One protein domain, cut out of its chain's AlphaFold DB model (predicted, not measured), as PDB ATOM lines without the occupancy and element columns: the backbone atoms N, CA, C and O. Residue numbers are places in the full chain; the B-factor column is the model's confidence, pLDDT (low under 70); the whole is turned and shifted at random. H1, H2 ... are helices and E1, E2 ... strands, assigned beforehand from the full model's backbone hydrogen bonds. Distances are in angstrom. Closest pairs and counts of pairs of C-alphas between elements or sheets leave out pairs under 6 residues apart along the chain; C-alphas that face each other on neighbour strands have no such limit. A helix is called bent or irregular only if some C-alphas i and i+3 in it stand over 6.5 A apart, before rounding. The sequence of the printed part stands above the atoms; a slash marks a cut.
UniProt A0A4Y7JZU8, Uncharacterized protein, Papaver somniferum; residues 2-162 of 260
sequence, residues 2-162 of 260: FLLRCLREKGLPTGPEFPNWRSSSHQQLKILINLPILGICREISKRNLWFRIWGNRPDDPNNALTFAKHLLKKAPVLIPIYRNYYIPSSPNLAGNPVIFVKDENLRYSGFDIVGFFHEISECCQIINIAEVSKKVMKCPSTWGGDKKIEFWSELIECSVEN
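This is residues 2 to 162 of the 260 residues of an uncharacterized protein of Papaver somniferum (UniProt A0A4Y7JZU8). A small, strongly twisted sheet of four strands, E1 to E4, makes the middle, with a helical hairpin near each end of the long axis: H3 and arm H2b of the bent helix H2 at one end, H4 and H5 at the other, where H1 also lies. H6 packs on the sheet over E3 and E4. The printed part has 161 residues, with the order H1 H2 H3 E1 E2 E3 E4 H4 H5 H6; the sheet, E1 - E2 - E3 - E4, is antiparallel throughout, and the class is mixed, helices and strands. The whole is compact, with a radius of gyration of the C-alphas of 16.6 A and spans of 52 by 35 by 28 A.

The strands are E1, residues 78 to 82; E2, 85 to 88; E3, 97 to 102, 16.2 A long; and E4, 105 to 112, 18.8 A. H1 is residues 3 to 10, beginning at C-alpha 3 (134.350, -18.092, 26.962). H2, residues 26 to 45, was assigned as one helix by its hydrogen bonds but is bent, with C-alphas 33 and 36 7.3 A apart; its arms are H2a, 26 to 33, and H2b, 36 to 45, 14.4 A long. H3 is residues 61 to 72, 16.1 A; H4, 113 to 124, 16.2 A; H5, 129 to 136; and H6, 152 to 160, ending at C-alpha 160 (147.814, -23.882, 2.978).

The sheet is a meander, each strand the antiparallel neighbour of the one before. Within hydrogen-bond range are N 79 and O 87 of E1 and E2, 2.8 A; N 86 and O 99 of E2 and E3, 2.8 A; and N 100 and O 107 of E3 and E4, 2.8 A. H2b and H6 on one face and H4 on the other make three layers, helices on both faces of a sheet. H6 has a height of 8.1 A over the sheet; its closest C-alphas to E4 are Ile 156 and Leu 106, 5.2 A. H4 runs across the strands, at 71 degrees to E4 on the local plane. H2a and H1 only graze the sheet. H2b and H3 touch, a shallow tilt of 23 degrees, opposite ways, closest at the C-alphas of Ser 45 and Pro 61, 6.0 A. H4 and H5 touch at a shallow tilt of 18 degrees, opposite ways, closest at the C-alphas of Ser 121 and Ile 129, 5.6 A. H1 and H5 only just touch, with 3 pairs of C-alphas within 8 A, the closest those of Lys 10 and Lys 135, 6.6 A. In H1, H2a, H2b, H3, H4, H5 and H6 every O i to N i+4 pair is within hydrogen-bond range.

The C-alphas of Asp 59 and Lys 134, the two farthest apart, are 51.9 A apart. The printed part has no cut. The links H1 to H2, H2 to H3 and H5 to H6 are long, with 15 residues each. Mean pLDDT of the printed part is 71.8; 60 residues are under 70, among them 2 to 17 and 117 to 147.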
ATOM      1  N   PHE A   2     130.135 -17.858  27.258       40.28
ATOM      2  CA  PHE A   2     130.798 -18.687  28.278       40.28
ATOM      3  C   PHE A   2     132.306 -18.409  28.306       40.28
ATOM      4  O   PHE A   2     132.894 -18.206  29.360       40.28
ATOM      5  N   LEU A   3     132.907 -18.264  27.123       47.03
ATOM      6  CA  LEU A   3     134.350 -18.092  26.962       47.03
ATOM      7  C   LEU A   3     134.857 -16.739  27.500       47.03
ATOM      8  O   LEU A   3     135.801 -16.691  28.285       47.03
ATOM      9  N   LEU A   4     134.146 -15.647  27.191       49.50
ATOM     10  CA  LEU A   4     134.400 -14.327  27.787       49.50
ATOM     11  C   LEU A   4     134.171 -14.318  29.304       49.50
ATOM     12  O   LEU A   4     134.870 -13.606  30.015       49.50
ATOM     13  N   ARG A   5     133.219 -15.113  29.812       44.06
ATOM     14  CA  ARG A   5     132.932 -15.208  31.248       44.06
ATOM     15  C   ARG A   5     134.041 -15.956  31.994       44.06
ATOM     16  O   ARG A   5     134.517 -15.435  32.995       44.06
ATOM     17  N   CYS A   6     134.541 -17.073  31.460       42.00
ATOM     18  CA  CYS A   6     135.704 -17.773  32.019       42.00
ATOM     19  C   CYS A   6     136.976 -16.911  32.009       42.00
ATOM     20  O   CYS A   6     137.704 -16.903  32.998       42.00
ATOM     21  N   LEU A   7     137.225 -16.150  30.936       49.62
ATOM     22  CA  LEU A   7     138.356 -15.217  30.863       49.62
ATOM     23  C   LEU A   7     138.235 -14.078  31.893       49.62
ATOM     24  O   LEU A   7     139.226 -13.684  32.510       49.62
ATOM     25  N   ARG A   8     137.015 -13.578  32.135       46.78
ATOM     26  CA  ARG A   8     136.753 -12.530  33.135       46.78
ATOM     27  C   ARG A   8     136.858 -13.042  34.575       46.78
ATOM     28  O   ARG A   8     137.416 -12.338  35.409       46.78
ATOM     29  N   GLU A   9     136.347 -14.243  34.857       42.59
ATOM     30  CA  GLU A   9     136.324 -14.854  36.199       42.59
ATOM     31  C   GLU A   9     137.686 -15.435  36.621       42.59
ATOM     32  O   GLU A   9     138.033 -15.363  37.798       42.59
ATOM     33  N   LYS A  10     138.491 -15.980  35.692       46.44
ATOM     34  CA  LYS A  10     139.789 -16.615  36.015       46.44
ATOM     35  C   LYS A  10     141.010 -15.698  35.885       46.44
ATOM     36  O   LYS A  10     142.089 -16.054  36.356       46.44
ATOM     37  N   GLY A  11     140.813 -14.505  35.329       51.59
ATOM     38  CA  GLY A  11     141.835 -13.485  35.151       51.59
ATOM     39  C   GLY A  11     142.506 -13.570  33.780       51.59
ATOM     40  O   GLY A  11     143.233 -14.512  33.497       51.59
ATOM     41  N   LEU A  12     142.276 -12.561  32.936       58.47
ATOM     42  CA  LEU A  12     142.994 -12.408  31.670       58.47
ATOM     43  C   LEU A  12     144.477 -12.100  31.930       58.47
ATOM     44  O   LEU A  12     144.732 -11.220  32.766       58.47
ATOM     45  N   PRO A  13     145.414 -12.774  31.233       61.25
ATOM     46  CA  PRO A  13     146.836 -12.463  31.312       61.25
ATOM     47  C   PRO A  13     147.085 -11.002  30.927       61.25
ATOM     48  O   PRO A  13     146.428 -10.448  30.044       61.25
ATOM     49  N   THR A  14     148.015 -10.367  31.633       58.22
ATOM     50  CA  THR A  14     148.401  -8.968  31.432       58.22
ATOM     51  C   THR A  14     149.866  -8.912  31.033       58.22
ATOM     52  O   THR A  14     150.717  -9.445  31.739       58.22
ATOM     53  N   GLY A  15     150.160  -8.259  29.915       63.06
ATOM     54  CA  GLY A  15     151.509  -8.076  29.391       63.06
ATOM     55  C   GLY A  15     151.466  -7.295  28.077       63.06
ATOM     56  O   GLY A  15     150.377  -7.105  27.534       63.06
ATOM     57  N   PRO A  16     152.618  -6.842  27.554       61.97
ATOM     58  CA  PRO A  16     152.678  -5.964  26.379       61.97
ATOM     59  C   PRO A  16     152.055  -6.584  25.117       61.97
ATOM     60  O   PRO A  16     151.542  -5.874  24.262       61.97
ATOM     61  N   GLU A  17     152.057  -7.912  25.030       66.38
ATOM     62  CA  GLU A  17     151.575  -8.689  23.881       66.38
ATOM     63  C   GLU A  17     150.127  -9.192  24.042       66.38
ATOM     64  O   GLU A  17     149.561  -9.822  23.139       66.38
ATOM     65  N   PHE A  18     149.521  -8.934  25.205       72.56
ATOM     66  CA  PHE A  18     148.153  -9.321  25.526       72.56
ATOM     67  C   PHE A  18     147.191  -8.150  25.300       72.56
ATOM     68  O   PHE A  18     147.506  -7.014  25.661       72.56
ATOM     69  N   PRO A  19     145.978  -8.395  24.776       72.88
ATOM     70  CA  PRO A  19     144.976  -7.344  24.688       72.88
ATOM     71  C   PRO A  19     144.590  -6.839  26.085       72.88
ATOM     72  O   PRO A  19     144.247  -7.623  26.976       72.88
ATOM     73  N   ASN A  20     144.587  -5.519  26.275       74.19
ATOM     74  CA  ASN A  20     144.205  -4.907  27.547       74.19
ATOM     75  C   ASN A  20     142.677  -4.817  27.704       74.19
ATOM     76  O   ASN A  20     142.074  -3.748  27.736       74.19
ATOM     77  N   TRP A  21     142.032  -5.968  27.852       72.44
ATOM     78  CA  TRP A  21     140.577  -6.075  27.987       72.44
ATOM     79  C   TRP A  21     139.968  -5.299  29.165       72.44
ATOM     80  O   TRP A  21     138.768  -5.036  29.150       72.44
ATOM     81  N   ARG A  22     140.755  -4.970  30.200       69.06
ATOM     82  CA  ARG A  22     140.265  -4.314  31.426       69.06
ATOM     83  C   ARG A  22     140.259  -2.792  31.339       69.06
ATOM     84  O   ARG A  22     139.427  -2.169  31.990       69.06
ATOM     85  N   SER A  23     141.178  -2.213  30.571       72.00
ATOM     86  CA  SER A  23     141.381  -0.760  30.534       72.00
ATOM     87  C   SER A  23     141.341  -0.169  29.124       72.00
ATOM     88  O   SER A  23     141.453   1.044  28.980       72.00
ATOM     89  N   SER A  24     141.172  -0.984  28.078       76.62
ATOM     90  CA  SER A  24     140.968  -0.481  26.717       76.62
ATOM     91  C   SER A  24     139.595   0.163  26.540       76.62
ATOM     92  O   SER A  24     138.578  -0.328  27.034       76.62
ATOM     93  N   SER A  25     139.553   1.241  25.757       81.12
ATOM     94  CA  SER A  25     138.299   1.874  25.356       81.12
ATOM     95  C   SER A  25     137.484   0.960  24.437       81.12
ATOM     96  O   SER A  25     138.016   0.087  23.745       81.12
ATOM     97  N   HIS A  26     136.173   1.199  24.359       78.25
ATOM     98  CA  HIS A  26     135.292   0.436  23.471       78.25
ATOM     99  C   HIS A  26     135.750   0.490  22.001       78.25
ATOM    100  O   HIS A  26     135.679  -0.505  21.282       78.25
ATOM    101  N   GLN A  27     136.274   1.638  21.562       79.81
ATOM    102  CA  GLN A  27     136.821   1.809  20.215       79.81
ATOM    103  C   GLN A  27     138.078   0.960  19.995       79.81
ATOM    104  O   GLN A  27     138.178   0.285  18.973       79.81
ATOM    105  N   GLN A  28     139.003   0.935  20.960       77.56
ATOM    106  CA  GLN A  28     140.210   0.109  20.880       77.56
ATOM    107  C   GLN A  28     139.866  -1.380  20.808       77.56
ATOM    108  O   GLN A  28     140.384  -2.090  19.949       77.56
ATOM    109  N   LEU A  29     138.935  -1.847  21.646       78.12
ATOM    110  CA  LEU A  29     138.477  -3.237  21.615       78.12
ATOM    111  C   LEU A  29     137.823  -3.591  20.278       78.12
ATOM    112  O   LEU A  29     138.091  -4.651  19.717       78.12
ATOM    113  N   LYS A  30     137.008  -2.683  19.727       82.19
ATOM    114  CA  LYS A  30     136.398  -2.871  18.409       82.19
ATOM    115  C   LYS A  30     137.452  -2.974  17.309       82.19
ATOM    116  O   LYS A  30     137.301  -3.809  16.425       82.19
ATOM    117  N   ILE A  31     138.511  -2.167  17.353       81.69
ATOM    118  CA  ILE A  31     139.622  -2.270  16.394       81.69
ATOM    119  C   ILE A  31     140.311  -3.627  16.542       81.69
ATOM    120  O   ILE A  31     140.415  -4.345  15.554       81.69
ATOM    121  N   LEU A  32     140.698  -4.011  17.764       81.25
ATOM    122  CA  LEU A  32     141.397  -5.271  18.049       81.25
ATOM    123  C   LEU A  32     140.627  -6.502  17.553       81.25
ATOM    124  O   LEU A  32     141.211  -7.384  16.930       81.25
ATOM    125  N   ILE A  33     139.312  -6.536  17.778       85.00
ATOM    126  CA  ILE A  33     138.429  -7.613  17.307       85.00
ATOM    127  C   ILE A  33     138.345  -7.650  15.770       85.00
ATOM    128  O   ILE A  33     138.200  -8.720  15.186       85.00
ATOM    129  N   ASN A  34     138.445  -6.498  15.101       87.69
ATOM    130  CA  ASN A  34     138.356  -6.409  13.643       87.69
ATOM    131  C   ASN A  34     139.707  -6.558  12.926       87.69
ATOM    132  O   ASN A  34     139.707  -6.688  11.702       87.69
ATOM    133  N   LEU A  35     140.841  -6.573  13.639       87.69
ATOM    134  CA  LEU A  35     142.176  -6.699  13.037       87.69
ATOM    135  C   LEU A  35     142.311  -7.878  12.051       87.69
ATOM    136  O   LEU A  35     142.822  -7.631  10.959       87.69
ATOM    137  N   PRO A  36     141.807  -9.100  12.337       89.62
ATOM    138  CA  PRO A  36     141.861 -10.212  11.381       89.62
ATOM    139  C   PRO A  36     141.208  -9.874  10.039       89.62
ATOM    140  O   PRO A  36     141.795 -10.046   8.974       89.62
ATOM    141  N   ILE A  37     139.988  -9.333  10.097       91.06
ATOM    142  CA  ILE A  37     139.196  -8.979   8.917       91.06
ATOM    143  C   ILE A  37     139.862  -7.826   8.160       91.06
ATOM    144  O   ILE A  37     139.895  -7.838   6.931       91.06
ATOM    145  N   LEU A  38     140.409  -6.842   8.880       88.88
ATOM    146  CA  LEU A  38     141.119  -5.710   8.287       88.88
ATOM    147  C   LEU A  38     142.398  -6.149   7.561       88.88
ATOM    148  O   LEU A  38     142.640  -5.663   6.458       88.88
ATOM    149  N   GLY A  39     143.170  -7.080   8.132       86.94
ATOM    150  CA  GLY A  39     144.359  -7.657   7.496       86.94
ATOM    151  C   GLY A  39     144.021  -8.382   6.193       86.94
ATOM    152  O   GLY A  39     144.570  -8.060   5.142       86.94
ATOM    153  N   ILE A  40     143.016  -9.262   6.223       89.94
ATOM    154  CA  ILE A  40     142.524  -9.967   5.028       89.94
ATOM    155  C   ILE A  40     142.049  -8.970   3.958       89.94
ATOM    156  O   ILE A  40     142.424  -9.064   2.791       89.94
ATOM    157  N   CYS A  41     141.254  -7.968   4.349       89.56
ATOM    158  CA  CYS A  41     140.782  -6.919   3.441       89.56
ATOM    159  C   CYS A  41     141.937  -6.131   2.803       89.56
ATOM    160  O   CYS A  41     141.866  -5.777   1.624       89.56
ATOM    161  N   ARG A  42     142.993  -5.850   3.573       88.44
ATOM    162  CA  ARG A  42     144.187  -5.149   3.095       88.44
ATOM    163  C   ARG A  42     144.906  -5.953   2.016       88.44
ATOM    164  O   ARG A  42     145.208  -5.389   0.966       88.44
ATOM    165  N   GLU A  43     145.118  -7.247   2.226       85.38
ATOM    166  CA  GLU A  43     145.788  -8.098   1.233       85.38
ATOM    167  C   GLU A  43     144.940  -8.336  -0.019       85.38
ATOM    168  O   GLU A  43     145.464  -8.383  -1.135       85.38
ATOM    169  N   ILE A  44     143.611  -8.368   0.118       88.69
ATOM    170  CA  ILE A  44     142.705  -8.390  -1.037       88.69
ATOM    171  C   ILE A  44     142.826  -7.096  -1.841       88.69
ATOM    172  O   ILE A  44     142.935  -7.163  -3.064       88.69
ATOM    173  N   SER A  45     142.853  -5.933  -1.183       86.44
ATOM    174  CA  SER A  45     143.015  -4.633  -1.852       86.44
ATOM    175  C   SER A  45     144.320  -4.562  -2.657       86.44
ATOM    176  O   SER A  45     144.324  -4.107  -3.799       86.44
ATOM    177  N   LYS A  46     145.412  -5.116  -2.111       82.81
ATOM    178  CA  LYS A  46     146.724  -5.206  -2.775       82.81
ATOM    179  C   LYS A  46     146.822  -6.267  -3.877       82.81
ATOM    180  O   LYS A  46     147.855  -6.358  -4.522       82.81
ATOM    181  N   ARG A  47     145.767  -7.059  -4.107       80.12
ATOM    182  CA  ARG A  47     145.749  -8.212  -5.032       80.12
ATOM    183  C   ARG A  47     146.657  -9.386  -4.626       80.12
ATOM    184  O   ARG A  47     146.870 -10.276  -5.438       80.12
ATOM    185  N   ASN A  48     147.100  -9.440  -3.371       74.06
ATOM    186  CA  ASN A  48     147.960 -10.511  -2.854       74.06
ATOM    187  C   ASN A  48     147.177 -11.742  -2.385       74.06
ATOM    188  O   ASN A  48     147.723 -12.837  -2.314       74.06
ATOM    189  N   LEU A  49     145.899 -11.560  -2.042       81.81
ATOM    190  CA  LEU A  49     145.062 -12.606  -1.463       81.81
ATOM    191  C   LEU A  49     143.724 -12.716  -2.193       81.81
ATOM    192  O   LEU A  49     143.044 -11.715  -2.444       81.81
ATOM    193  N   TRP A  50     143.329 -13.950  -2.492       87.56
ATOM    194  CA  TRP A  50     141.972 -14.323  -2.873       87.56
ATOM    195  C   TRP A  50     141.757 -15.807  -2.565       87.56
ATOM    196  O   TRP A  50     142.560 -16.641  -2.976       87.56
ATOM    197  N   PHE A  51     140.696 -16.150  -1.835       85.50
ATOM    198  CA  PHE A  51     140.424 -17.547  -1.499       85.50
ATOM    199  C   PHE A  51     139.648 -18.219  -2.632       85.50
ATOM    200  O   PHE A  51     138.599 -17.730  -3.039       85.50
ATOM    201  N   ARG A  52     140.128 -19.371  -3.111       84.06
ATOM    202  CA  ARG A  52     139.506 -20.144  -4.202       84.06
ATOM    203  C   ARG A  52     138.023 -20.451  -3.962       84.06
ATOM    204  O   ARG A  52     137.234 -20.412  -4.900       84.06
ATOM    205  N   ILE A  53     137.640 -20.735  -2.717       85.75
ATOM    206  CA  ILE A  53     136.245 -21.027  -2.338       85.75
ATOM    207  C   ILE A  53     135.286 -19.854  -2.588       85.75
ATOM    208  O   ILE A  53     134.076 -20.042  -2.624       85.75
ATOM    209  N   TRP A  54     135.808 -18.642  -2.779       90.88
ATOM    210  CA  TRP A  54     135.021 -17.456  -3.115       90.88
ATOM    211  C   TRP A  54     134.747 -17.325  -4.619       90.88
ATOM    212  O   TRP A  54     134.099 -16.367  -5.038       90.88
ATOM    213  N   GLY A  55     135.214 -18.282  -5.427       89.00
ATOM    214  CA  GLY A  55     135.082 -18.276  -6.878       89.00
ATOM    215  C   GLY A  55     136.119 -17.384  -7.556       89.00
ATOM    216  O   GLY A  55     137.189 -17.112  -7.008       89.00
ATOM    217  N   ASN A  56     135.807 -16.927  -8.767       90.25
ATOM    218  CA  ASN A  56     136.709 -16.074  -9.535       90.25
ATOM    219  C   ASN A  56     136.803 -14.679  -8.916       90.25
ATOM    220  O   ASN A  56     135.801 -14.076  -8.528       90.25
ATOM    221  N   ARG A  57     138.028 -14.157  -8.850       90.62
ATOM    222  CA  ARG A  57     138.287 -12.808  -8.360       90.62
ATOM    223  C   ARG A  57     137.717 -11.774  -9.341       90.62
ATOM    224  O   ARG A  57     138.067 -11.836 -10.514       90.62
ATOM    225  N   PRO A  58     136.918 -10.795  -8.882       92.00
ATOM    226  CA  PRO A  58     136.524  -9.663  -9.716       92.00
ATOM    227  C   PRO A  58     137.736  -8.839 -10.182       92.00
ATOM    228  O   PRO A  58     138.654  -8.588  -9.396       92.00
ATOM    229  N   ASP A  59     137.712  -8.366 -11.431       89.38
ATOM    230  CA  ASP A  59     138.802  -7.562 -12.012       89.38
ATOM    231  C   ASP A  59     138.984  -6.219 -11.296       89.38
ATOM    232  O   ASP A  59     140.113  -5.772 -11.040       89.38
ATOM    233  N   ASP A  60     137.856  -5.599 -10.936       91.62
ATOM    234  CA  ASP A  60     137.816  -4.365 -10.166       91.62
ATOM    235  C   ASP A  60     138.120  -4.638  -8.676       91.62
ATOM    236  O   ASP A  60     137.419  -5.418  -8.016       91.62
ATOM    237  N   PRO A  61     139.160  -3.998  -8.105       87.94
ATOM    238  CA  PRO A  61     139.600  -4.276  -6.743       87.94
ATOM    239  C   PRO A  61     138.585  -3.808  -5.689       87.94
ATOM    240  O   PRO A  61     138.510  -4.411  -4.617       87.94
ATOM    241  N   ASN A  62     137.772  -2.787  -5.983       91.69
ATOM    242  CA  ASN A  62     136.736  -2.313  -5.064       91.69
ATOM    243  C   ASN A  62     135.566  -3.301  -4.989       91.69
ATOM    244  O   ASN A  62     135.060  -3.570  -3.895       91.69
ATOM    245  N   ASN A  63     135.186  -3.902  -6.115       93.75
ATOM    246  CA  ASN A  63     134.204  -4.979  -6.185       93.75
ATOM    247  C   ASN A  63     134.702  -6.226  -5.449       93.75
ATOM    248  O   ASN A  63     133.972  -6.771  -4.618       93.75
ATOM    249  N   ALA A  64     135.962  -6.625  -5.662       92.25
ATOM    250  CA  ALA A  64     136.583  -7.735  -4.935       92.25
ATOM    251  C   ALA A  64     136.576  -7.498  -3.412       92.25
ATOM    252  O   ALA A  64     136.183  -8.372  -2.637       92.25
ATOM    253  N   LEU A  65     136.945  -6.289  -2.973       93.38
ATOM    254  CA  LEU A  65     136.938  -5.914  -1.559       93.38
ATOM    255  C   LEU A  65     135.522  -5.885  -0.969       93.38
ATOM    256  O   LEU A  65     135.308  -6.330   0.161       93.38
ATOM    257  N   THR A  66     134.549  -5.360  -1.712       94.75
ATOM    258  CA  THR A  66     133.144  -5.289  -1.285       94.75
ATOM    259  C   THR A  66     132.555  -6.685  -1.118       94.75
ATOM    260  O   THR A  66     131.925  -6.972  -0.096       94.75
ATOM    261  N   PHE A  67     132.832  -7.575  -2.072       94.69
ATOM    262  CA  PHE A  67     132.432  -8.974  -2.014       94.69
ATOM    263  C   PHE A  67     133.048  -9.692  -0.808       94.69
ATOM    264  O   PHE A  67     132.334 -10.282   0.004       94.69
ATOM    265  N   ALA A  68     134.361  -9.555  -0.613       93.81
ATOM    266  CA  ALA A  68     135.053 -10.159   0.519       93.81
ATOM    267  C   ALA A  68     134.517  -9.662   1.869       93.81
ATOM    268  O   ALA A  68     134.255 -10.463   2.768       93.81
ATOM    269  N   LYS A  69     134.273  -8.352   2.016       93.44
ATOM    270  CA  LYS A  69     133.650  -7.782   3.223       93.44
ATOM    271  C   LYS A  69     132.266  -8.370   3.487       93.44
ATOM    272  O   LYS A  69     131.909  -8.562   4.647       93.44
ATOM    273  N   HIS A  70     131.478  -8.638   2.445       94.12
ATOM    274  CA  HIS A  70     130.164  -9.259   2.598       94.12
ATOM    275  C   HIS A  70     130.270 -10.687   3.156       94.12
ATOM    276  O   HIS A  70     129.513 -11.038   4.059       94.12
ATOM    277  N   LEU A  71     131.227 -11.484   2.676       93.00
ATOM    278  CA  LEU A  71     131.464 -12.836   3.187       93.00
ATOM    279  C   LEU A  71     132.026 -12.820   4.613       93.00
ATOM    280  O   LEU A  71     131.491 -13.489   5.491       93.00
ATOM    281  N   LEU A  72     133.039 -11.989   4.875       91.69
ATOM    282  CA  LEU A  72     133.683 -11.874   6.189       91.69
ATOM    283  C   LEU A  72     132.726 -11.387   7.287       91.69
ATOM    284  O   LEU A  72     132.914 -11.727   8.449       91.69
ATOM    285  N   LYS A  73     131.661 -10.648   6.944       90.25
ATOM    286  CA  LYS A  73     130.596 -10.279   7.899       90.25
ATOM    287  C   LYS A  73     129.819 -11.478   8.449       90.25
ATOM    288  O   LYS A  73     129.212 -11.347   9.507       90.25
ATOM    289  N   LYS A  74     129.804 -12.608   7.737       89.56
ATOM    290  CA  LYS A  74     129.137 -13.848   8.168       89.56
ATOM    291  C   LYS A  74     130.039 -14.714   9.055       89.56
ATOM    292  O   LYS A  74     129.556 -15.668   9.656       89.56
ATOM    293  N   ALA A  75     131.328 -14.384   9.142       89.88
ATOM    294  CA  ALA A  75     132.303 -15.150   9.900       89.88
ATOM    295  C   ALA A  75     132.027 -15.085  11.413       89.88
ATOM    296  O   ALA A  75     131.687 -14.014  11.933       89.88
ATOM    297  N   PRO A  76     132.254 -16.182  12.161       89.81
ATOM    298  CA  PRO A  76     132.306 -16.124  13.616       89.81
ATOM    299  C   PRO A  76     133.312 -15.069  14.086       89.81
ATOM    300  O   PRO A  76     134.454 -15.046  13.626       89.81
ATOM    301  N   VAL A  77     132.922 -14.215  15.036       89.81
ATOM    302  CA  VAL A  77     133.818 -13.171  15.560       89.81
ATOM    303  C   VAL A  77     135.032 -13.820  16.223       89.81
ATOM    304  O   VAL A  77     134.871 -14.712  17.059       89.81
ATOM    305  N   LEU A  78     136.226 -13.347  15.874       89.94
ATOM    306  CA  LEU A  78     137.495 -13.782  16.444       89.94
ATOM    307  C   LEU A  78     137.855 -12.914  17.653       89.94
ATOM    308  O   LEU A  78     137.963 -11.693  17.554       89.94
ATOM    309  N   ILE A  79     138.027 -13.549  18.809       87.62
ATOM    310  CA  ILE A  79     138.367 -12.882  20.068       87.62
ATOM    311  C   ILE A  79     139.892 -12.936  20.233       87.62
ATOM    312  O   ILE A  79     140.426 -14.042  20.326       87.62
ATOM    313  N   PRO A  80     140.608 -11.797  20.273       86.31
ATOM    314  CA  PRO A  80     142.062 -11.797  20.414       86.31
ATOM    315  C   PRO A  80     142.496 -12.325  21.782       86.31
ATOM    316  O   PRO A  80     141.947 -11.939  22.816       86.31
ATOM    317  N   ILE A  81     143.509 -13.191  21.793       80.88
ATOM    318  CA  ILE A  81     144.049 -13.778  23.027       80.88
ATOM    319  C   ILE A  81     145.505 -13.384  23.273       80.88
ATOM    320  O   ILE A  81     145.860 -13.097  24.411       80.88
ATOM    321  N   TYR A  82     146.329 -13.326  22.227       74.50
ATOM    322  CA  TYR A  82     147.751 -12.987  22.302       74.50
ATOM    323  C   TYR A  82     148.248 -12.634  20.900       74.50
ATOM    324  O   TYR A  82     148.093 -13.448  19.994       74.50
ATOM    325  N   ARG A  83     148.840 -11.453  20.685       80.81
ATOM    326  CA  ARG A  83     149.287 -11.009  19.346       80.81
ATOM    327  C   ARG A  83     148.222 -11.242  18.251       80.81
ATOM    328  O   ARG A  83     147.114 -10.722  18.338       80.81
ATOM    329  N   ASN A  84     148.570 -12.045  17.245       82.25
ATOM    330  CA  ASN A  84     147.752 -12.425  16.094       82.25
ATOM    331  C   ASN A  84     147.033 -13.772  16.306       82.25
ATOM    332  O   ASN A  84     146.628 -14.413  15.339       82.25
ATOM    333  N   TYR A  85     146.918 -14.234  17.552       83.25
ATOM    334  CA  TYR A  85     146.167 -15.427  17.920       83.25
ATOM    335  C   TYR A  85     144.797 -15.044  18.464       83.25
ATOM    336  O   TYR A  85     144.648 -14.129  19.285       83.25
ATOM    337  N   TYR A  86     143.799 -15.794  18.021       87.06
ATOM    338  CA  TYR A  86     142.393 -15.548  18.265       87.06
ATOM    339  C   TYR A  86     141.663 -16.849  18.590       87.06
ATOM    340  O   TYR A  86     142.065 -17.929  18.165       87.06
ATOM    341  N   ILE A  87     140.541 -16.739  19.294       86.81
ATOM    342  CA  ILE A  87     139.602 -17.843  19.503       86.81
ATOM    343  C   ILE A  87     138.233 -17.476  18.916       86.81
ATOM    344  O   ILE A  87     137.752 -16.358  19.142       86.81
ATOM    345  N   PRO A  88     137.581 -18.365  18.152       88.25
ATOM    346  CA  PRO A  88     136.261 -18.078  17.619       88.25
ATOM    347  C   PRO A  88     135.211 -18.036  18.730       88.25
ATOM    348  O   PRO A  88     135.155 -18.889  19.619       88.25
ATOM    349  N   SER A  89     134.355 -17.021  18.652       84.50
ATOM    350  CA  SER A  89     133.228 -16.801  19.565       84.50
ATOM    351  C   SER A  89     132.088 -17.810  19.392       84.50
ATOM    352  O   SER A  89     131.289 -17.983  20.317       84.50
ATOM    353  N   SER A  90     132.014 -18.471  18.232       82.69
ATOM    354  CA  SER A  90     131.006 -19.473  17.885       82.69
ATOM    355  C   SER A  90     131.661 -20.709  17.247       82.69
ATOM    356  O   SER A  90     132.541 -20.525  16.404       82.69
ATOM    357  N   PRO A  91     131.251 -21.942  17.619       79.94
ATOM    358  CA  PRO A  91     130.292 -22.258  18.681       79.94
ATOM    359  C   PRO A  91     130.855 -21.889  20.061       79.94
ATOM    360  O   PRO A  91     132.048 -22.019  20.307       79.94
ATOM    361  N   ASN A  92     130.021 -21.421  20.990       73.75
ATOM    362  CA  ASN A  92     130.463 -21.010  22.332       73.75
ATOM    363  C   ASN A  92     130.636 -22.228  23.261       73.75
ATOM    364  O   ASN A  92     129.920 -22.379  24.251       73.75
ATOM    365  N   LEU A  93     131.574 -23.100  22.901       70.81
ATOM    366  CA  LEU A  93     131.892 -24.361  23.562       70.81
ATOM    367  C   LEU A  93     133.371 -24.383  23.971       70.81
ATOM    368  O   LEU A  93     134.194 -23.662  23.406       70.81
ATOM    369  N   ALA A  94     133.714 -25.224  24.946       68.81
ATOM    370  CA  ALA A  94     135.109 -25.511  25.268       68.81
ATOM    371  C   ALA A  94     135.806 -26.261  24.112       68.81
ATOM    372  O   ALA A  94     135.144 -26.797  23.210       68.81
ATOM    373  N   GLY A  95     137.142 -26.260  24.129       69.81
ATOM    374  CA  GLY A  95     137.960 -26.944  23.122       69.81
ATOM    375  C   GLY A  95     137.910 -26.307  21.731       69.81
ATOM    376  O   GLY A  95     138.184 -26.977  20.743       69.81
ATOM    377  N   ASN A  96     137.508 -25.035  21.609       77.94
ATOM    378  CA  ASN A  96     137.640 -24.337  20.331       77.94
ATOM    379  C   ASN A  96     139.128 -24.157  19.995       77.94
ATOM    380  O   ASN A  96     139.889 -23.748  20.882       77.94
ATOM    381  N   PRO A  97     139.539 -24.406  18.740       81.19
ATOM    382  CA  PRO A  97     140.923 -24.237  18.345       81.19
ATOM    383  C   PRO A  97     141.318 -22.764  18.393       81.19
ATOM    384  O   PRO A  97     140.548 -21.873  18.016       81.19
ATOM    385  N   VAL A  98     142.554 -22.517  18.810       78.75
ATOM    386  CA  VAL A  98     143.197 -21.220  18.634       78.75
ATOM    387  C   VAL A  98     143.600 -21.069  17.170       78.75
ATOM    388  O   VAL A  98     144.213 -21.959  16.575       78.75
ATOM    389  N   ILE A  99     143.258 -19.924  16.590       83.56
ATOM    390  CA  ILE A  99     143.514 -19.573  15.196       83.56
ATOM    391  C   ILE A  99     144.511 -18.419  15.164       83.56
ATOM    392  O   ILE A  99     144.314 -17.400  15.822       83.56
ATOM    393  N   PHE A 100     145.565 -18.560  14.375       81.31
ATOM    394  CA  PHE A 100     146.454 -17.468  14.016       81.31
ATOM    395  C   PHE A 100     145.948 -16.795  12.742       81.31
ATOM    396  O   PHE A 100     145.704 -17.472  11.741       81.31
ATOM    397  N   VAL A 101     145.819 -15.469  12.774       86.00
ATOM    398  CA  VAL A 101     145.481 -14.661  11.597       86.00
ATOM    399  C   VAL A 101     146.387 -13.442  11.538       86.00
ATOM    400  O   VAL A 101     146.273 -12.541  12.367       86.00
ATOM    401  N   LYS A 102     147.252 -13.385  10.527       81.69
ATOM    402  CA  LYS A 102     148.045 -12.197  10.202       81.69
ATOM    403  C   LYS A 102     148.082 -12.022   8.691       81.69
ATOM    404  O   LYS A 102     148.769 -12.776   8.005       81.69
ATOM    405  N   ASP A 103     147.363 -11.017   8.205       79.50
ATOM    406  CA  ASP A 103     147.285 -10.703   6.776       79.50
ATOM    407  C   ASP A 103     146.812 -11.922   5.955       79.50
ATOM    408  O   ASP A 103     145.708 -12.413   6.193       79.50
ATOM    409  N   GLU A 104     147.619 -12.429   5.025       69.75
ATOM    410  CA  GLU A 104     147.345 -13.621   4.212       69.75
ATOM    411  C   GLU A 104     147.553 -14.958   4.949       69.75
ATOM    412  O   GLU A 104     147.159 -16.017   4.451       69.75
ATOM    413  N   ASN A 105     148.142 -14.920   6.147       71.25
ATOM    414  CA  ASN A 105     148.513 -16.103   6.915       71.25
ATOM    415  C   ASN A 105     147.401 -16.479   7.899       71.25
ATOM    416  O   ASN A 105     147.296 -15.901   8.986       71.25
ATOM    417  N   LEU A 106     146.585 -17.467   7.523       79.56
ATOM    418  CA  LEU A 106     145.518 -18.030   8.351       79.56
ATOM    419  C   LEU A 106     145.846 -19.487   8.685       79.56
ATOM    420  O   LEU A 106     146.035 -20.302   7.783       79.56
ATOM    421  N   ARG A 107     145.890 -19.847   9.973       72.62
ATOM    422  CA  ARG A 107     146.124 -21.243  10.387       72.62
ATOM    423  C   ARG A 107     145.598 -21.570  11.776       72.62
ATOM    424  O   ARG A 107     145.404 -20.689  12.605       72.62
ATOM    425  N   TYR A 108     145.481 -22.860  12.065       70.31
ATOM    426  CA  TYR A 108     145.347 -23.343  13.436       70.31
ATOM    427  C   TYR A 108     146.677 -23.296  14.180       70.31
ATOM    428  O   TYR A 108     147.728 -23.579  13.605       70.31
ATOM    429  N   SER A 109     146.613 -22.994  15.475       61.41
ATOM    430  CA  SER A 109     147.747 -23.131  16.390       61.41
ATOM    431  C   SER A 109     148.031 -24.589  16.768       61.41
ATOM    432  O   SER A 109     149.084 -24.852  17.330       61.41
ATOM    433  N   GLY A 110     147.091 -25.510  16.527       59.34
ATOM    434  CA  GLY A 110     147.163 -26.906  16.985       59.34
ATOM    435  C   GLY A 110     146.654 -27.131  18.414       59.34
ATOM    436  O   GLY A 110     146.433 -28.268  18.814       59.34
ATOM    437  N   PHE A 111     146.387 -26.057  19.159       61.62
ATOM    438  CA  PHE A 111     145.962 -26.115  20.554       61.62
ATOM    439  C   PHE A 111     144.594 -25.464  20.770       61.62
ATOM    440  O   PHE A 111     144.183 -24.566  20.027       61.62
ATOM    441  N   ASP A 112     143.904 -25.895  21.824       69.62
ATOM    442  CA  ASP A 112     142.861 -25.087  22.446       69.62
ATOM    443  C   ASP A 112     143.498 -23.982  23.315       69.62
ATOM    444  O   ASP A 112     144.720 -23.849  23.402       69.62
ATOM    445  N   ILE A 113     142.679 -23.160  23.971       72.50
ATOM    446  CA  ILE A 113     143.192 -22.056  24.795       72.50
ATOM    447  C   ILE A 113     144.062 -22.527  25.977       72.50
ATOM    448  O   ILE A 113     144.937 -21.783  26.417       72.50
ATOM    449  N   VAL A 114     143.828 -23.739  26.497       70.81
ATOM    450  CA  VAL A 114     144.578 -24.295  27.632       70.81
ATOM    451  C   VAL A 114     145.972 -24.703  27.173       70.81
ATOM    452  O   VAL A 114     146.958 -24.238  27.745       70.81
ATOM    453  N   GLY A 115     146.048 -25.512  26.112       66.62
ATOM    454  CA  GLY A 115     147.315 -25.943  25.524       66.62
ATOM    455  C   GLY A 115     148.136 -24.764  25.007       66.62
ATOM    456  O   GLY A 115     149.336 -24.693  25.241       66.62
ATOM    457  N   PHE A 116     147.478 -23.768  24.411       72.25
ATOM    458  CA  PHE A 116     148.146 -22.573  23.903       72.25
ATOM    459  C   PHE A 116     148.859 -21.769  25.001       72.25
ATOM    460  O   PHE A 116     150.001 -21.350  24.823       72.25
ATOM    461  N   PHE A 117     148.212 -21.551  26.152       69.00
ATOM    462  CA  PHE A 117     148.863 -20.831  27.252       69.00
ATOM    463  C   PHE A 117     149.939 -21.653  27.953       69.00
ATOM    464  O   PHE A 117     150.902 -21.065  28.442       69.00
ATOM    465  N   HIS A 118     149.802 -22.980  27.985       64.19
ATOM    466  CA  HIS A 118     150.872 -23.857  28.444       64.19
ATOM    467  C   HIS A 118     152.128 -23.665  27.585       64.19
ATOM    468  O   HIS A 118     153.171 -23.280  28.111       64.19
ATOM    469  N   GLU A 119     151.978 -23.786  26.267       60.31
ATOM    470  CA  GLU A 119     153.065 -23.656  25.293       60.31
ATOM    471  C   GLU A 119     153.786 -22.302  25.397       60.31
ATOM    472  O   GLU A 119     155.005 -22.227  25.546       60.31
ATOM    473  N   ILE A 120     153.028 -21.200  25.409       60.72
ATOM    474  CA  ILE A 120     153.616 -19.858  25.524       60.72
ATOM    475  C   ILE A 120     154.297 -19.656  26.880       60.72
ATOM    476  O   ILE A 120     155.313 -18.964  26.961       60.72
ATOM    477  N   SER A 121     153.761 -20.238  27.956       59.25
ATOM    478  CA  SER A 121     154.368 -20.103  29.282       59.25
ATOM    479  C   SER A 121     155.730 -20.788  29.376       59.25
ATOM    480  O   SER A 121     156.642 -20.224  29.980       59.25
ATOM    481  N   GLU A 122     155.881 -21.949  28.739       53.88
ATOM    482  CA  GLU A 122     157.148 -22.677  28.679       53.88
ATOM    483  C   GLU A 122     158.155 -21.973  27.762       53.88
ATOM    484  O   GLU A 122     159.319 -21.818  28.130       53.88
ATOM    485  N   CYS A 123     157.704 -21.468  26.610       49.19
ATOM    486  CA  CYS A 123     158.571 -20.819  25.627       49.19
ATOM    487  C   CYS A 123     159.061 -19.426  26.041       49.19
ATOM    488  O   CYS A 123     160.165 -19.026  25.675       49.19
ATOM    489  N   CYS A 124     158.241 -18.642  26.744       46.69
ATOM    490  CA  CYS A 124     158.539 -17.224  26.921       46.69
ATOM    491  C   CYS A 124     159.243 -16.874  28.239       46.69
ATOM    492  O   CYS A 124     159.797 -15.785  28.314       46.69
ATOM    493  N   GLN A 125     159.218 -17.713  29.284       49.38
ATOM    494  CA  GLN A 125     159.652 -17.322  30.647       49.38
ATOM    495  C   GLN A 125     159.097 -15.941  31.096       49.38
ATOM    496  O   GLN A 125     159.671 -15.261  31.946       49.38
ATOM    497  N   ILE A 126     157.976 -15.492  30.512       39.47
ATOM    498  CA  ILE A 126     157.381 -14.178  30.778       39.47
ATOM    499  C   ILE A 126     156.487 -14.280  32.017       39.47
ATOM    500  O   ILE A 126     155.684 -15.203  32.177       39.47
ATOM    501  N   ILE A 127     156.642 -13.284  32.889       37.72
ATOM    502  CA  ILE A 127     156.010 -13.137  34.199       37.72
ATOM    503  C   ILE A 127     154.491 -13.418  34.161       37.72
ATOM    504  O   ILE A 127     153.742 -12.911  33.331       37.72
ATOM    505  N   ASN A 128     154.067 -14.222  35.136       46.88
ATOM    506  CA  ASN A 128     152.708 -14.564  35.569       46.88
ATOM    507  C   ASN A 128     151.744 -15.309  34.621       46.88
ATOM    508  O   ASN A 128     150.577 -15.497  34.971       46.88
ATOM    509  N   ILE A 129     152.206 -15.839  33.482       41.53
ATOM    510  CA  ILE A 129     151.394 -16.799  32.700       41.53
ATOM    511  C   ILE A 129     151.250 -18.124  33.466       41.53
ATOM    512  O   ILE A 129     150.187 -18.729  33.431       41.53
ATOM    513  N   ALA A 130     152.251 -18.530  34.256       41.28
ATOM    514  CA  ALA A 130     152.197 -19.751  35.066       41.28
ATOM    515  C   ALA A 130     151.005 -19.789  36.052       41.28
ATOM    516  O   ALA A 130     150.410 -20.848  36.250       41.28
ATOM    517  N   GLU A 131     150.605 -18.657  36.650       45.59
ATOM    518  CA  GLU A 131     149.396 -18.590  37.493       45.59
ATOM    519  C   GLU A 131     148.101 -18.709  36.681       45.59
ATOM    520  O   GLU A 131     147.151 -19.362  37.123       45.59
ATOM    521  N   VAL A 132     148.060 -18.100  35.493       42.44
ATOM    522  CA  VAL A 132     146.922 -18.198  34.568       42.44
ATOM    523  C   VAL A 132     146.789 -19.636  34.068       42.44
ATOM    524  O   VAL A 132     145.706 -20.208  34.184       42.44
ATOM    525  N   SER A 133     147.885 -20.263  33.633       43.06
ATOM    526  CA  SER A 133     147.947 -21.669  33.226       43.06
ATOM    527  C   SER A 133     147.460 -22.587  34.349       43.06
ATOM    528  O   SER A 133     146.531 -23.360  34.127       43.06
ATOM    529  N   LYS A 134     147.946 -22.431  35.592       43.97
ATOM    530  CA  LYS A 134     147.470 -23.206  36.761       43.97
ATOM    531  C   LYS A 134     145.963 -23.046  37.032       43.97
ATOM    532  O   LYS A 134     145.308 -23.995  37.464       43.97
ATOM    533  N   LYS A 135     145.380 -21.864  36.788       44.44
ATOM    534  CA  LYS A 135     143.933 -21.601  36.971       44.44
ATOM    535  C   LYS A 135     143.075 -22.116  35.807       44.44
ATOM    536  O   LYS A 135     141.936 -22.557  36.019       44.44
ATOM    537  N   VAL A 136     143.599 -22.055  34.586       39.69
ATOM    538  CA  VAL A 136     142.948 -22.509  33.348       39.69
ATOM    539  C   VAL A 136     142.959 -24.044  33.251       39.69
ATOM    540  O   VAL A 136     141.939 -24.621  32.882       39.69
ATOM    541  N   MET A 137     144.015 -24.701  33.740       38.34
ATOM    542  CA  MET A 137     144.230 -26.161  33.765       38.34
ATOM    543  C   MET A 137     143.237 -26.954  34.647       38.34
ATOM    544  O   MET A 137     143.214 -28.177  34.615       38.34
ATOM    545  N   LYS A 138     142.346 -26.281  35.395       39.94
ATOM    546  CA  LYS A 138     141.187 -26.930  36.047       39.94
ATOM    547  C   LYS A 138     140.052 -27.292  35.070       39.94
ATOM    548  O   LYS A 138     139.046 -27.849  35.500       39.94
ATOM    549  N   CYS A 139     140.159 -26.915  33.796       34.34
ATOM    550  CA  CYS A 139     139.217 -27.305  32.747       34.34
ATOM    551  C   CYS A 139     139.774 -28.528  31.992       34.34
ATOM    552  O   CYS A 139     140.951 -28.493  31.637       34.34
ATOM    553  N   PRO A 140     138.973 -29.579  31.723       35.22
ATOM    554  CA  PRO A 140     139.436 -30.744  30.967       35.22
ATOM    555  C   PRO A 140     139.994 -30.322  29.603       35.22
ATOM    556  O   PRO A 140     139.297 -29.665  28.830       35.22
ATOM    557  N   SER A 141     141.245 -30.685  29.317       41.41
ATOM    558  CA  SER A 141     141.889 -30.455  28.025       41.41
ATOM    559  C   SER A 141     141.331 -31.435  26.997       41.41
ATOM    560  O   SER A 141     141.770 -32.580  26.902       41.41
ATOM    561  N   THR A 142     140.337 -31.000  26.230       44.06
ATOM    562  CA  THR A 142     139.965 -31.665  24.978       44.06
ATOM    563  C   THR A 142     140.757 -31.014  23.858       44.06
ATOM    564  O   THR A 142     140.568 -29.827  23.594       44.06
ATOM    565  N   TRP A 143     141.634 -31.790  23.223       45.62
ATOM    566  CA  TRP A 143     142.392 -31.416  22.032       45.62
ATOM    567  C   TRP A 143     141.509 -30.622  21.058       45.62
ATOM    568  O   TRP A 143     140.521 -31.132  20.538       45.62
ATOM    569  N   GLY A 144     141.843 -29.347  20.838       45.47
ATOM    570  CA  GLY A 144     141.092 -28.476  19.928       45.47
ATOM    571  C   GLY A 144     141.362 -28.755  18.444       45.47
ATOM    572  O   GLY A 144     140.708 -28.154  17.597       45.47
ATOM    573  N   GLY A 145     142.319 -29.640  18.133       49.56
ATOM    574  CA  GLY A 145     142.844 -29.877  16.783       49.56
ATOM    575  C   GLY A 145     141.827 -30.410  15.770       49.56
ATOM    576  O   GLY A 145     141.901 -30.037  14.603       49.56
ATOM    577  N   ASP A 146     140.836 -31.187  16.214       54.34
ATOM    578  CA  ASP A 146     139.871 -31.837  15.308       54.34
ATOM    579  C   ASP A 146     138.575 -31.040  15.124       54.34
ATOM    580  O   ASP A 146     137.708 -31.384  14.315       54.34
ATOM    581  N   LYS A 147     138.404 -29.954  15.884       65.69
ATOM    582  CA  LYS A 147     137.148 -29.215  15.900       65.69
ATOM    583  C   LYS A 147     137.130 -28.153  14.810       65.69
ATOM    584  O   LYS A 147     137.647 -27.048  14.975       65.69
ATOM    585  N   LYS A 148     136.457 -28.472  13.706       72.56
ATOM    586  CA  LYS A 148     136.207 -27.515  12.628       72.56
ATOM    587  C   LYS A 148     135.297 -26.380  13.099       72.56
ATOM    588  O   LYS A 148     134.268 -26.582  13.742       72.56
ATOM    589  N   ILE A 149     135.703 -25.168  12.756       79.62
ATOM    590  CA  ILE A 149     134.939 -23.936  12.927       79.62
ATOM    591  C   ILE A 149     134.503 -23.524  11.531       79.62
ATOM    592  O   ILE A 149     135.342 -23.114  10.722       79.62
ATOM    593  N   GLU A 150     133.221 -23.705  11.230       76.12
ATOM    594  CA  GLU A 150     132.636 -23.359   9.932       76.12
ATOM    595  C   GLU A 150     133.024 -21.922   9.539       76.12
ATOM    596  O   GLU A 150     133.190 -21.061  10.411       76.12
ATOM    597  N   PHE A 151     133.245 -21.681   8.241       86.94
ATOM    598  CA  PHE A 151     133.903 -20.498   7.665       86.94
ATOM    599  C   PHE A 151     135.429 -20.439   7.855       86.94
ATOM    600  O   PHE A 151     136.176 -20.437   6.878       86.94
ATOM    601  N   TRP A 152     135.931 -20.392   9.095       87.56
ATOM    602  CA  TRP A 152     137.376 -20.209   9.322       87.56
ATOM    603  C   TRP A 152     138.202 -21.425   8.894       87.56
ATOM    604  O   TRP A 152     139.302 -21.250   8.379       87.56
ATOM    605  N   SER A 153     137.658 -22.635   9.054       84.38
ATOM    606  CA  SER A 153     138.319 -23.872   8.605       84.38
ATOM    607  C   SER A 153     138.569 -23.858   7.098       84.38
ATOM    608  O   SER A 153     139.671 -24.162   6.660       84.38
ATOM    609  N   GLU A 154     137.576 -23.432   6.315       85.00
ATOM    610  CA  GLU A 154     137.648 -23.418   4.849       85.00
ATOM    611  C   GLU A 154     138.691 -22.411   4.344       85.00
ATOM    612  O   GLU A 154     139.464 -22.699   3.428       85.00
ATOM    613  N   LEU A 155     138.758 -21.229   4.972       84.94
ATOM    614  CA  LEU A 155     139.768 -20.221   4.635       84.94
ATOM    615  C   LEU A 155     141.185 -20.680   4.984       84.94
ATOM    616  O   LEU A 155     142.121 -20.405   4.233       84.94
ATOM    617  N   ILE A 156     141.346 -21.376   6.110       78.94
ATOM    618  CA  ILE A 156     142.631 -21.941   6.525       78.94
ATOM    619  C   ILE A 156     143.080 -23.016   5.535       78.94
ATOM    620  O   ILE A 156     144.223 -22.976   5.087       78.94
ATOM    621  N   GLU A 157     142.193 -23.937   5.154       75.44
ATOM    622  CA  GLU A 157     142.486 -24.985   4.167       75.44
ATOM    623  C   GLU A 157     142.961 -24.367   2.834       75.44
ATOM    624  O   GLU A 157     144.004 -24.758   2.312       75.44
ATOM    625  N   CYS A 158     142.312 -23.296   2.363       71.12
ATOM    626  CA  CYS A 158     142.730 -22.557   1.162       71.12
ATOM    627  C   CYS A 158     144.064 -21.795   1.306       71.12
ATOM    628  O   CYS A 158     144.741 -21.537   0.312       71.12
ATOM    629  N   SER A 159     144.438 -21.376   2.520       63.91
ATOM    630  CA  SER A 159     145.692 -20.645   2.781       63.91
ATOM    631  C   SER A 159     146.918 -21.573   2.725       63.91
ATOM    632  O   SER A 159     148.018 -21.132   2.383       63.91
ATOM    633  N   VAL A 160     146.739 -22.872   2.997       52.44
ATOM    634  CA  VAL A 160     147.814 -23.882   2.978       52.44
ATOM    635  C   VAL A 160     148.264 -24.230   1.554       52.44
ATOM    636  O   VAL A 160     149.449 -24.476   1.338       52.44
ATOM    637  N   GLU A 161     147.359 -24.194   0.574       48.97
ATOM    638  CA  GLU A 161     147.647 -24.559  -0.826       48.97
ATOM    639  C   GLU A 161     148.575 -23.555  -1.552       48.97
ATOM    640  O   GLU A 161     149.171 -23.894  -2.568       48.97
ATOM    641  N   ASN A 162     148.773 -22.346  -1.010       45.56
ATOM    642  CA  ASN A 162     149.565 -21.270  -1.630       45.56
ATOM    643  C   ASN A 162     151.045 -21.196  -1.163       45.56
ATOM    644  O   ASN A 162     151.721 -20.190  -1.389       45.56
TER     645      ASN A 162